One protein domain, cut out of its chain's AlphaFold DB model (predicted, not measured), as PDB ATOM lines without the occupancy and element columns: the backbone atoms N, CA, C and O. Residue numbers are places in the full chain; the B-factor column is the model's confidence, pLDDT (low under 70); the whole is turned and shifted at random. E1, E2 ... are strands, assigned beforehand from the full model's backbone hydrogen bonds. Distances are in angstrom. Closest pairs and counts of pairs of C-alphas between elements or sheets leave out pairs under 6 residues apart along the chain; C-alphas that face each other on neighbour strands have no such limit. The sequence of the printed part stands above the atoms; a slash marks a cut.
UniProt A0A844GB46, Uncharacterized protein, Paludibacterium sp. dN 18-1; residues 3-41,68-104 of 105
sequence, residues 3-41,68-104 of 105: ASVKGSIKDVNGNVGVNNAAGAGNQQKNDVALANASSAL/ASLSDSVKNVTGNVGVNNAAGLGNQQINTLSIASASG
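Overview. This is residues 3 to 41 and 68 to 104 of the 105 residues of an uncharacterized protein of Paludibacterium sp. dN 18-1 (UniProt A0A844GB46). The chain winds in two stacked serpentine turns: E1, E2 and E3 make one, and E4, E5 and E6 retrace it alongside, strand by strand. The pairs E1 and E4, E2 and E5, E3 and E6 are parallel two-stranded sheets. The printed part has 76 residues, six named strands in order E1 to E6 and no named helix: all strand. It is flat and loose, radius of gyration of the C-alphas 15.1 A, spans 48 by 26 by 7 A.

Along the chain. E1, residues 3 to 6, begins at C-alpha 3 (373.351, 368.396, 315.663). E2 is residues 13 to 22, 27.9 A; E3, 27 to 38, 36.5 A; E4, 68 to 71; E5, 78 to 87, 27.7 A. E6, 92 to 103, 36.7 A, ends at C-alpha 103 (354.512, 382.958, 349.472).

Arrangement. Within hydrogen-bond range are N 5 and O 69 of E1 and E4, 2.9 A; N 16 and O 80 of E2 and E5, 2.8 A; N 29 and O 93 of E3 and E6, 2.9 A. The closest C-alphas of E2 and E3, Gly 17 and Asn 30, are 5.5 A apart.

Size, cuts and confidence. Residues 42 to 67 are cut out; C-alphas 41 and 68 are 43.7 A apart. Of the links printed whole, none is long. Residues 39, 95, 103 and 104 have pLDDT under 70.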
ATOM      1  N   ALA A   3     373.849 368.648 314.316       88.06
ATOM      2  CA  ALA A   3     373.351 368.396 315.663       88.06
ATOM      3  C   ALA A   3     371.823 368.489 315.647       88.06
ATOM      4  O   ALA A   3     371.261 369.418 315.064       88.06
ATOM      5  N   SER A   4     371.123 367.517 316.225       92.25
ATOM      6  CA  SER A   4     369.661 367.492 316.176       92.25
ATOM      7  C   SER A   4     369.060 367.059 317.501       92.25
ATOM      8  O   SER A   4     369.439 366.028 318.053       92.25
ATOM      9  N   VAL A   5     368.067 367.817 317.960       89.50
ATOM     10  CA  VAL A   5     367.168 367.417 319.044       89.50
ATOM     11  C   VAL A   5     365.804 367.166 318.421       89.50
ATOM     12  O   VAL A   5     365.065 368.099 318.078       89.50
ATOM     13  N   LYS A   6     365.483 365.887 318.235       94.12
ATOM     14  CA  LYS A   6     364.272 365.450 317.548       94.12
ATOM     15  C   LYS A   6     363.374 364.629 318.457       94.12
ATOM     16  O   LYS A   6     363.821 363.632 319.008       94.12
ATOM     17  N   GLY A   7     362.099 365.001 318.533       92.19
ATOM     18  CA  GLY A   7     361.090 364.214 319.234       92.19
ATOM     19  C   GLY A   7     361.279 364.138 320.753       92.19
ATOM     20  O   GLY A   7     360.665 363.273 321.372       92.19
ATOM     21  N   SER A   8     362.085 365.024 321.341       87.62
ATOM     22  CA  SER A   8     362.541 364.948 322.734       87.62
ATOM     23  C   SER A   8     362.052 366.138 323.557       87.62
ATOM     24  O   SER A   8     361.643 367.157 323.005       87.62
ATOM     25  N   ILE A   9     362.145 366.040 324.887       88.00
ATOM     26  CA  ILE A   9     361.730 367.109 325.814       88.00
ATOM     27  C   ILE A   9     360.242 367.395 325.628       88.00
ATOM     28  O   ILE A   9     359.815 368.426 325.106       88.00
ATOM     29  N   LYS A  10     359.460 366.387 325.989       92.50
ATOM     30  CA  LYS A  10     358.007 366.386 325.919       92.50
ATOM     31  C   LYS A  10     357.476 366.135 327.320       92.50
ATOM     32  O   LYS A  10     358.099 365.380 328.064       92.50
ATOM     33  N   ASP A  11     356.370 366.787 327.654       93.00
ATOM     34  CA  ASP A  11     355.608 366.535 328.882       93.00
ATOM     35  C   ASP A  11     356.449 366.699 330.165       93.00
ATOM     36  O   ASP A  11     356.307 365.959 331.138       93.00
ATOM     37  N   VAL A  12     357.368 367.670 330.164       85.25
ATOM     38  CA  VAL A  12     358.231 367.937 331.320       85.25
ATOM     39  C   VAL A  12     357.522 368.868 332.292       85.25
ATOM     40  O   VAL A  12     357.104 369.956 331.914       85.25
ATOM     41  N   ASN A  13     357.455 368.482 333.565       81.50
ATOM     42  CA  ASN A  13     357.060 369.364 334.659       81.50
ATOM     43  C   ASN A  13     358.311 369.748 335.466       81.50
ATOM     44  O   ASN A  13     358.779 368.973 336.299       81.50
ATOM     45  N   GLY A  14     358.901 370.903 335.166       77.06
ATOM     46  CA  GLY A  14     360.166 371.356 335.739       77.06
ATOM     47  C   GLY A  14     360.947 372.277 334.803       77.06
ATOM     48  O   GLY A  14     360.410 372.826 333.843       77.06
ATOM     49  N   ASN A  15     362.238 372.456 335.086       77.12
ATOM     50  CA  ASN A  15     363.117 373.296 334.276       77.12
ATOM     51  C   ASN A  15     364.006 372.437 333.371       77.12
ATOM     52  O   ASN A  15     364.610 371.474 333.843       77.12
ATOM     53  N   VAL A  16     364.128 372.803 332.096       82.56
ATOM     54  CA  VAL A  16     364.945 372.085 331.109       82.56
ATOM     55  C   VAL A  16     365.953 373.019 330.456       82.56
ATOM     56  O   VAL A  16     365.601 374.092 329.973       82.56
ATOM     57  N   GLY A  17     367.209 372.575 330.391       84.44
ATOM     58  CA  GLY A  17     368.266 373.203 329.604       84.44
ATOM     59  C   GLY A  17     368.708 372.296 328.456       84.44
ATOM     60  O   GLY A  17     369.026 371.131 328.676       84.44
ATOM     61  N   VAL A  18     368.772 372.833 327.240       84.38
ATOM     62  CA  VAL A  18     369.243 372.133 326.034       84.38
ATOM     63  C   VAL A  18     370.362 372.908 325.361       84.38
ATOM     64  O   VAL A  18     370.195 374.081 325.037       84.38
ATOM     65  N   ASN A  19     371.484 372.243 325.106       84.06
ATOM     66  CA  ASN A  19     372.564 372.761 324.272       84.06
ATOM     67  C   ASN A  19     372.690 371.852 323.048       84.06
ATOM     68  O   ASN A  19     373.078 370.692 323.173       84.06
ATOM     69  N   ASN A  20     372.317 372.363 321.878       87.75
ATOM     70  CA  ASN A  20     372.460 371.697 320.592       87.75
ATOM     71  C   ASN A  20     373.438 372.503 319.728       87.75
ATOM     72  O   ASN A  20     373.081 373.553 319.189       87.75
ATOM     73  N   ALA A  21     374.676 372.019 319.611       86.50
ATOM     74  CA  ALA A  21     375.742 372.687 318.870       86.50
ATOM     75  C   ALA A  21     376.322 371.797 317.768       86.50
ATOM     76  O   ALA A  21     376.721 370.663 318.026       86.50
ATOM     77  N   ALA A  22     376.454 372.342 316.558       84.75
ATOM     78  CA  ALA A  22     377.159 371.711 315.442       84.75
ATOM     79  C   ALA A  22     378.317 372.590 314.947       84.75
ATOM     80  O   ALA A  22     378.163 373.799 314.787       84.75
ATOM     81  N   GLY A  23     379.469 371.991 314.652       80.25
ATOM     82  CA  GLY A  23     380.688 372.714 314.262       80.25
ATOM     83  C   GLY A  23     381.728 372.722 315.383       80.25
ATOM     84  O   GLY A  23     381.703 371.837 316.235       80.25
ATOM     85  N   ALA A  24     382.664 373.672 315.368       76.94
ATOM     86  CA  ALA A  24     383.829 373.669 316.259       76.94
ATOM     87  C   ALA A  24     383.939 374.958 317.086       76.94
ATOM     88  O   ALA A  24     383.575 376.039 316.634       76.94
ATOM     89  N   GLY A  25     384.451 374.852 318.314       73.62
ATOM     90  CA  GLY A  25     384.643 376.010 319.197       73.62
ATOM     91  C   GLY A  25     383.349 376.639 319.728       73.62
ATOM     92  O   GLY A  25     383.387 377.754 320.238       73.62
ATOM     93  N   ASN A  26     382.206 375.956 319.617       75.69
ATOM     94  CA  ASN A  26     380.948 376.430 320.193       75.69
ATOM     95  C   ASN A  26     380.979 376.262 321.724       75.69
ATOM     96  O   ASN A  26     381.222 375.163 322.219       75.69
ATOM     97  N   GLN A  27     380.711 377.331 322.471       74.31
ATOM     98  CA  GLN A  27     380.578 377.329 323.927       74.31
ATOM     99  C   GLN A  27     379.145 377.731 324.294       74.31
ATOM    100  O   GLN A  27     378.759 378.893 324.152       74.31
ATOM    101  N   GLN A  28     378.355 376.762 324.757       72.81
ATOM    102  CA  GLN A  28     376.964 376.963 325.166       72.81
ATOM    103  C   GLN A  28     376.793 376.624 326.649       72.81
ATOM    104  O   GLN A  28     377.271 375.587 327.112       72.81
ATOM    105  N   LYS A  29     376.083 377.469 327.393       78.25
ATOM    106  CA  LYS A  29     375.769 377.275 328.815       78.25
ATOM    107  C   LYS A  29     374.280 377.527 329.052       78.25
ATOM    108  O   LYS A  29     373.744 378.523 328.575       78.25
ATOM    109  N   ASN A  30     373.642 376.630 329.801       72.50
ATOM    110  CA  ASN A  30     372.309 376.838 330.363       72.50
ATOM    111  C   ASN A  30     372.428 376.774 331.883       72.50
ATOM    112  O   ASN A  30     372.728 375.703 332.409       72.50
ATOM    113  N   ASP A  31     372.177 377.887 332.563       77.06
ATOM    114  CA  ASP A  31     372.145 377.936 334.026       77.06
ATOM    115  C   ASP A  31     370.712 378.248 334.481       77.06
ATOM    116  O   ASP A  31     370.078 379.183 333.990       77.06
ATOM    117  N   VAL A  32     370.195 377.461 335.426       78.06
ATOM    118  CA  VAL A  32     368.870 377.668 336.025       78.06
ATOM    119  C   VAL A  32     369.017 377.788 337.535       78.06
ATOM    120  O   VAL A  32     369.582 376.898 338.168       78.06
ATOM    121  N   ALA A  33     368.460 378.851 338.115       77.62
ATOM    122  CA  ALA A  33     368.295 378.991 339.558       77.62
ATOM    123  C   ALA A  33     366.806 379.094 339.893       77.62
ATOM    124  O   ALA A  33     366.087 379.929 339.346       77.62
ATOM    125  N   LEU A  34     366.352 378.243 340.813       78.38
ATOM    126  CA  LEU A  34     364.988 378.249 341.325       78.38
ATOM    127  C   LEU A  34     365.028 378.367 342.847       78.38
ATOM    128  O   LEU A  34     365.639 377.537 343.515       78.38
ATOM    129  N   ALA A  35     364.341 379.367 343.384       79.06
ATOM    130  CA  ALA A  35     364.087 379.504 344.808       79.06
ATOM    131  C   ALA A  35     362.579 379.531 345.041       79.06
ATOM    132  O   ALA A  35     361.881 380.385 344.499       79.06
ATOM    133  N   ASN A  36     362.081 378.596 345.845       78.25
ATOM    134  CA  ASN A  36     360.700 378.571 346.304       78.25
ATOM    135  C   ASN A  36     360.708 378.506 347.830       78.25
ATOM    136  O   ASN A  36     361.254 377.562 348.401       78.25
ATOM    137  N   ALA A  37     360.138 379.517 348.478       77.50
ATOM    138  CA  ALA A  37     360.026 379.572 349.924       77.50
ATOM    139  C   ALA A  37     358.557 379.719 350.339       77.50
ATOM    140  O   ALA A  37     357.974 380.805 350.288       77.50
ATOM    141  N   SER A  38     357.962 378.615 350.789       70.75
ATOM    142  CA  SER A  38     356.644 378.621 351.418       70.75
ATOM    143  C   SER A  38     356.784 379.055 352.879       70.75
ATOM    144  O   SER A  38     357.433 378.357 353.658       70.75
ATOM    145  N   SER A  39     356.164 380.177 353.262       69.00
ATOM    146  CA  SER A  39     356.239 380.808 354.593       69.00
ATOM    147  C   SER A  39     357.505 381.637 354.881       69.00
ATOM    148  O   SER A  39     357.826 381.859 356.051       69.00
ATOM    149  N   ALA A  40     358.201 382.139 353.855       70.81
ATOM    150  CA  ALA A  40     359.271 383.127 354.024       70.81
ATOM    151  C   ALA A  40     358.869 384.497 353.459       70.81
ATOM    152  O   ALA A  40     358.135 384.580 352.478       70.81
ATOM    153  N   LEU A  41     359.396 385.570 354.059       72.19
ATOM    154  CA  LEU A  41     359.223 386.945 353.567       72.19
ATOM    155  C   LEU A  41     359.927 387.167 352.216       72.19
ATOM    156  O   LEU A  41     359.515 388.022 351.439       72.19
ATOM    157  N   ALA A  68     372.286 372.858 312.930       89.38
ATOM    158  CA  ALA A  68     371.750 372.507 314.230       89.38
ATOM    159  C   ALA A  68     370.232 372.685 314.173       89.38
ATOM    160  O   ALA A  68     369.749 373.760 313.811       89.38
ATOM    161  N   SER A  69     369.476 371.630 314.478       92.25
ATOM    162  CA  SER A  69     368.018 371.636 314.370       92.25
ATOM    163  C   SER A  69     367.324 371.166 315.644       92.25
ATOM    164  O   SER A  69     367.720 370.190 316.279       92.25
ATOM    165  N   LEU A  70     366.221 371.836 315.970       90.00
ATOM    166  CA  LEU A  70     365.197 371.333 316.878       90.00
ATOM    167  C   LEU A  70     363.976 370.969 316.037       90.00
ATOM    168  O   LEU A  70     363.479 371.800 315.282       90.00
ATOM    169  N   SER A  71     363.490 369.735 316.147       93.69
ATOM    170  CA  SER A  71     362.294 369.304 315.415       93.69
ATOM    171  C   SER A  71     361.406 368.444 316.295       93.69
ATOM    172  O   SER A  71     361.891 367.547 316.971       93.69
ATOM    173  N   ASP A  72     360.103 368.720 316.312       93.75
ATOM    174  CA  ASP A  72     359.149 367.974 317.147       93.75
ATOM    175  C   ASP A  72     359.567 367.852 318.636       93.75
ATOM    176  O   ASP A  72     359.230 366.889 319.317       93.75
ATOM    177  N   SER A  73     360.324 368.821 319.145       89.94
ATOM    178  CA  SER A  73     360.891 368.817 320.498       89.94
ATOM    179  C   SER A  73     360.409 370.033 321.284       89.94
ATOM    180  O   SER A  73     359.927 370.986 320.676       89.94
ATOM    181  N   VAL A  74     360.572 370.018 322.612       89.06
ATOM    182  CA  VAL A  74     360.158 371.112 323.517       89.06
ATOM    183  C   VAL A  74     358.652 371.362 323.425       89.06
ATOM    184  O   VAL A  74     358.184 372.408 322.981       89.06
ATOM    185  N   LYS A  75     357.870 370.354 323.811       90.56
ATOM    186  CA  LYS A  75     356.401 370.413 323.796       90.56
ATOM    187  C   LYS A  75     355.843 370.091 325.168       90.56
ATOM    188  O   LYS A  75     356.417 369.279 325.886       90.56
ATOM    189  N   ASN A  76     354.714 370.710 325.507       90.25
ATOM    190  CA  ASN A  76     353.999 370.467 326.763       90.25
ATOM    191  C   ASN A  76     354.904 370.587 328.004       90.25
ATOM    192  O   ASN A  76     354.817 369.776 328.921       90.25
ATOM    193  N   VAL A  77     355.822 371.559 328.010       86.12
ATOM    194  CA  VAL A  77     356.668 371.799 329.180       86.12
ATOM    195  C   VAL A  77     355.958 372.766 330.117       86.12
ATOM    196  O   VAL A  77     355.651 373.893 329.736       86.12
ATOM    197  N   THR A  78     355.730 372.324 331.347       81.19
ATOM    198  CA  THR A  78     355.224 373.133 332.454       81.19
ATOM    199  C   THR A  78     356.408 373.507 333.337       81.19
ATOM    200  O   THR A  78     357.030 372.645 333.954       81.19
ATOM    201  N   GLY A  79     356.753 374.789 333.374       77.38
ATOM    202  CA  GLY A  79     358.007 375.278 333.945       77.38
ATOM    203  C   GLY A  79     358.790 376.032 332.880       77.38
ATOM    204  O   GLY A  79     358.188 376.703 332.044       77.38
ATOM    205  N   ASN A  80     360.117 375.947 332.899       77.56
ATOM    206  CA  ASN A  80     360.945 376.805 332.057       77.56
ATOM    207  C   ASN A  80     361.897 376.037 331.163       77.56
ATOM    208  O   ASN A  80     362.507 375.059 331.591       77.56
ATOM    209  N   VAL A  81     362.081 376.527 329.938       83.12
ATOM    210  CA  VAL A  81     362.968 375.899 328.960       83.12
ATOM    211  C   VAL A  81     363.969 376.904 328.412       83.12
ATOM    212  O   VAL A  81     363.581 377.905 327.817       83.12
ATOM    213  N   GLY A  82     365.256 376.601 328.571       84.19
ATOM    214  CA  GLY A  82     366.356 377.280 327.888       84.19
ATOM    215  C   GLY A  82     366.930 376.386 326.793       84.19
ATOM    216  O   GLY A  82     367.335 375.258 327.069       84.19
ATOM    217  N   VAL A  83     366.973 376.866 325.548       81.81
ATOM    218  CA  VAL A  83     367.545 376.127 324.411       81.81
ATOM    219  C   VAL A  83     368.574 376.997 323.702       81.81
ATOM    220  O   VAL A  83     368.244 378.054 323.172       81.81
ATOM    221  N   ASN A  84     369.808 376.512 323.631       82.25
ATOM    222  CA  ASN A  84     370.842 377.036 322.750       82.25
ATOM    223  C   ASN A  84     370.953 376.114 321.534       82.25
ATOM    224  O   ASN A  84     371.442 374.994 321.654       82.25
ATOM    225  N   ASN A  85     370.497 376.560 320.364       86.00
ATOM    226  CA  ASN A  85     370.622 375.819 319.107       86.00
ATOM    227  C   ASN A  85     371.521 376.602 318.144       86.00
ATOM    228  O   ASN A  85     371.090 377.624 317.615       86.00
ATOM    229  N   ALA A  86     372.757 376.146 317.925       84.75
ATOM    230  CA  ALA A  86     373.739 376.872 317.119       84.75
ATOM    231  C   ALA A  86     374.547 375.959 316.194       84.75
ATOM    232  O   ALA A  86     374.976 374.869 316.569       84.75
ATOM    233  N   ALA A  87     374.800 376.435 314.979       84.06
ATOM    234  CA  ALA A  87     375.676 375.790 314.014       84.06
ATOM    235  C   ALA A  87     376.726 376.788 313.537       84.06
ATOM    236  O   ALA A  87     376.423 377.966 313.375       84.06
ATOM    237  N   GLY A  88     377.957 376.340 313.323       78.38
ATOM    238  CA  GLY A  88     379.043 377.217 312.893       78.38
ATOM    239  C   GLY A  88     380.270 377.078 313.772       78.38
ATOM    240  O   GLY A  88     380.455 376.067 314.453       78.38
ATOM    241  N   LEU A  89     381.118 378.097 313.716       79.31
ATOM    242  CA  LEU A  89     382.358 378.151 314.469       79.31
ATOM    243  C   LEU A  89     382.271 379.239 315.530       79.31
ATOM    244  O   LEU A  89     381.833 380.347 315.230       79.31
ATOM    245  N   GLY A  90     382.712 378.939 316.749       75.88
ATOM    246  CA  GLY A  90     382.840 379.955 317.795       75.88
ATOM    247  C   GLY A  90     381.517 380.487 318.354       75.88
ATOM    248  O   GLY A  90     381.511 381.576 318.923       75.88
ATOM    249  N   ASN A  91     380.397 379.765 318.206       75.50
ATOM    250  CA  ASN A  91     379.124 380.226 318.759       75.50
ATOM    251  C   ASN A  91     379.189 380.252 320.280       75.50
ATOM    252  O   ASN A  91     379.433 379.233 320.926       75.50
ATOM    253  N   GLN A  92     378.937 381.423 320.837       74.69
ATOM    254  CA  GLN A  92     379.062 381.711 322.247       74.69
ATOM    255  C   GLN A  92     377.694 382.129 322.790       74.69
ATOM    256  O   GLN A  92     377.241 383.236 322.520       74.69
ATOM    257  N   GLN A  93     377.003 381.217 323.485       70.56
ATOM    258  CA  GLN A  93     375.661 381.474 324.017       70.56
ATOM    259  C   GLN A  93     375.554 381.094 325.499       70.56
ATOM    260  O   GLN A  93     375.908 379.981 325.895       70.56
ATOM    261  N   ILE A  94     375.017 382.002 326.314       76.81
ATOM    262  CA  ILE A  94     374.580 381.732 327.685       76.81
ATOM    263  C   ILE A  94     373.078 382.011 327.750       76.81
ATOM    264  O   ILE A  94     372.669 383.151 327.548       76.81
ATOM    265  N   ASN A  95     372.280 381.001 328.097       69.81
ATOM    266  CA  ASN A  95     370.928 381.230 328.596       69.81
ATOM    267  C   ASN A  95     370.952 381.048 330.107       69.81
ATOM    268  O   ASN A  95     371.241 379.960 330.612       69.81
ATOM    269  N   THR A  96     370.642 382.111 330.830       75.00
ATOM    270  CA  THR A  96     370.422 382.050 332.267       75.00
ATOM    271  C   THR A  96     368.958 382.313 332.569       75.00
ATOM    272  O   THR A  96     368.324 383.163 331.943       75.00
ATOM    273  N   LEU A  97     368.405 381.573 333.522       72.94
ATOM    274  CA  LEU A  97     367.057 381.809 334.007       72.94
ATOM    275  C   LEU A  97     367.001 381.706 335.523       72.94
ATOM    276  O   LEU A  97     367.291 380.656 336.099       72.94
ATOM    277  N   SER A  98     366.555 382.789 336.150       75.25
ATOM    278  CA  SER A  98     366.465 382.902 337.598       75.25
ATOM    279  C   SER A  98     365.030 383.161 338.025       75.25
ATOM    280  O   SER A  98     364.428 384.147 337.605       75.25
ATOM    281  N   ILE A  99     364.476 382.276 338.853       74.56
ATOM    282  CA  ILE A  99     363.095 382.372 339.328       74.56
ATOM    283  C   ILE A  99     363.072 382.263 340.838       74.56
ATOM    284  O   ILE A  99     363.480 381.254 341.409       74.56
ATOM    285  N   ALA A 100     362.548 383.301 341.479       75.19
ATOM    286  CA  ALA A 100     362.324 383.342 342.908       75.19
ATOM    287  C   ALA A 100     360.829 383.496 343.191       75.19
ATOM    288  O   ALA A 100     360.173 384.375 342.635       75.19
ATOM    289  N   SER A 101     360.296 382.644 344.059       76.94
ATOM    290  CA  SER A 101     358.914 382.692 344.516       76.94
ATOM    291  C   SER A 101     358.880 382.560 346.033       76.94
ATOM    292  O   SER A 101     359.374 381.583 346.594       76.94
ATOM    293  N   ALA A 102     358.323 383.567 346.696       78.44
ATOM    294  CA  ALA A 102     358.021 383.536 348.117       78.44
ATOM    295  C   ALA A 102     356.518 383.706 348.287       78.44
ATOM    296  O   ALA A 102     355.933 384.645 347.746       78.44
ATOM    297  N   SER A 103     355.899 382.809 349.043       69.75
ATOM    298  CA  SER A 103     354.512 382.958 349.472       69.75
ATOM    299  C   SER A 103     354.512 383.156 350.984       69.75
ATOM    300  O   SER A 103     354.826 382.224 351.735       69.75
ATOM    301  N   GLY A 104     354.220 384.386 351.412       65.31
ATOM    302  CA  GLY A 104     354.074 384.748 352.822       65.31
ATOM    303  C   GLY A 104     352.843 384.102 353.463       65.31
ATOM    304  O   GLY A 104     351.938 383.646 352.762       65.31
TER     305      GLY A 104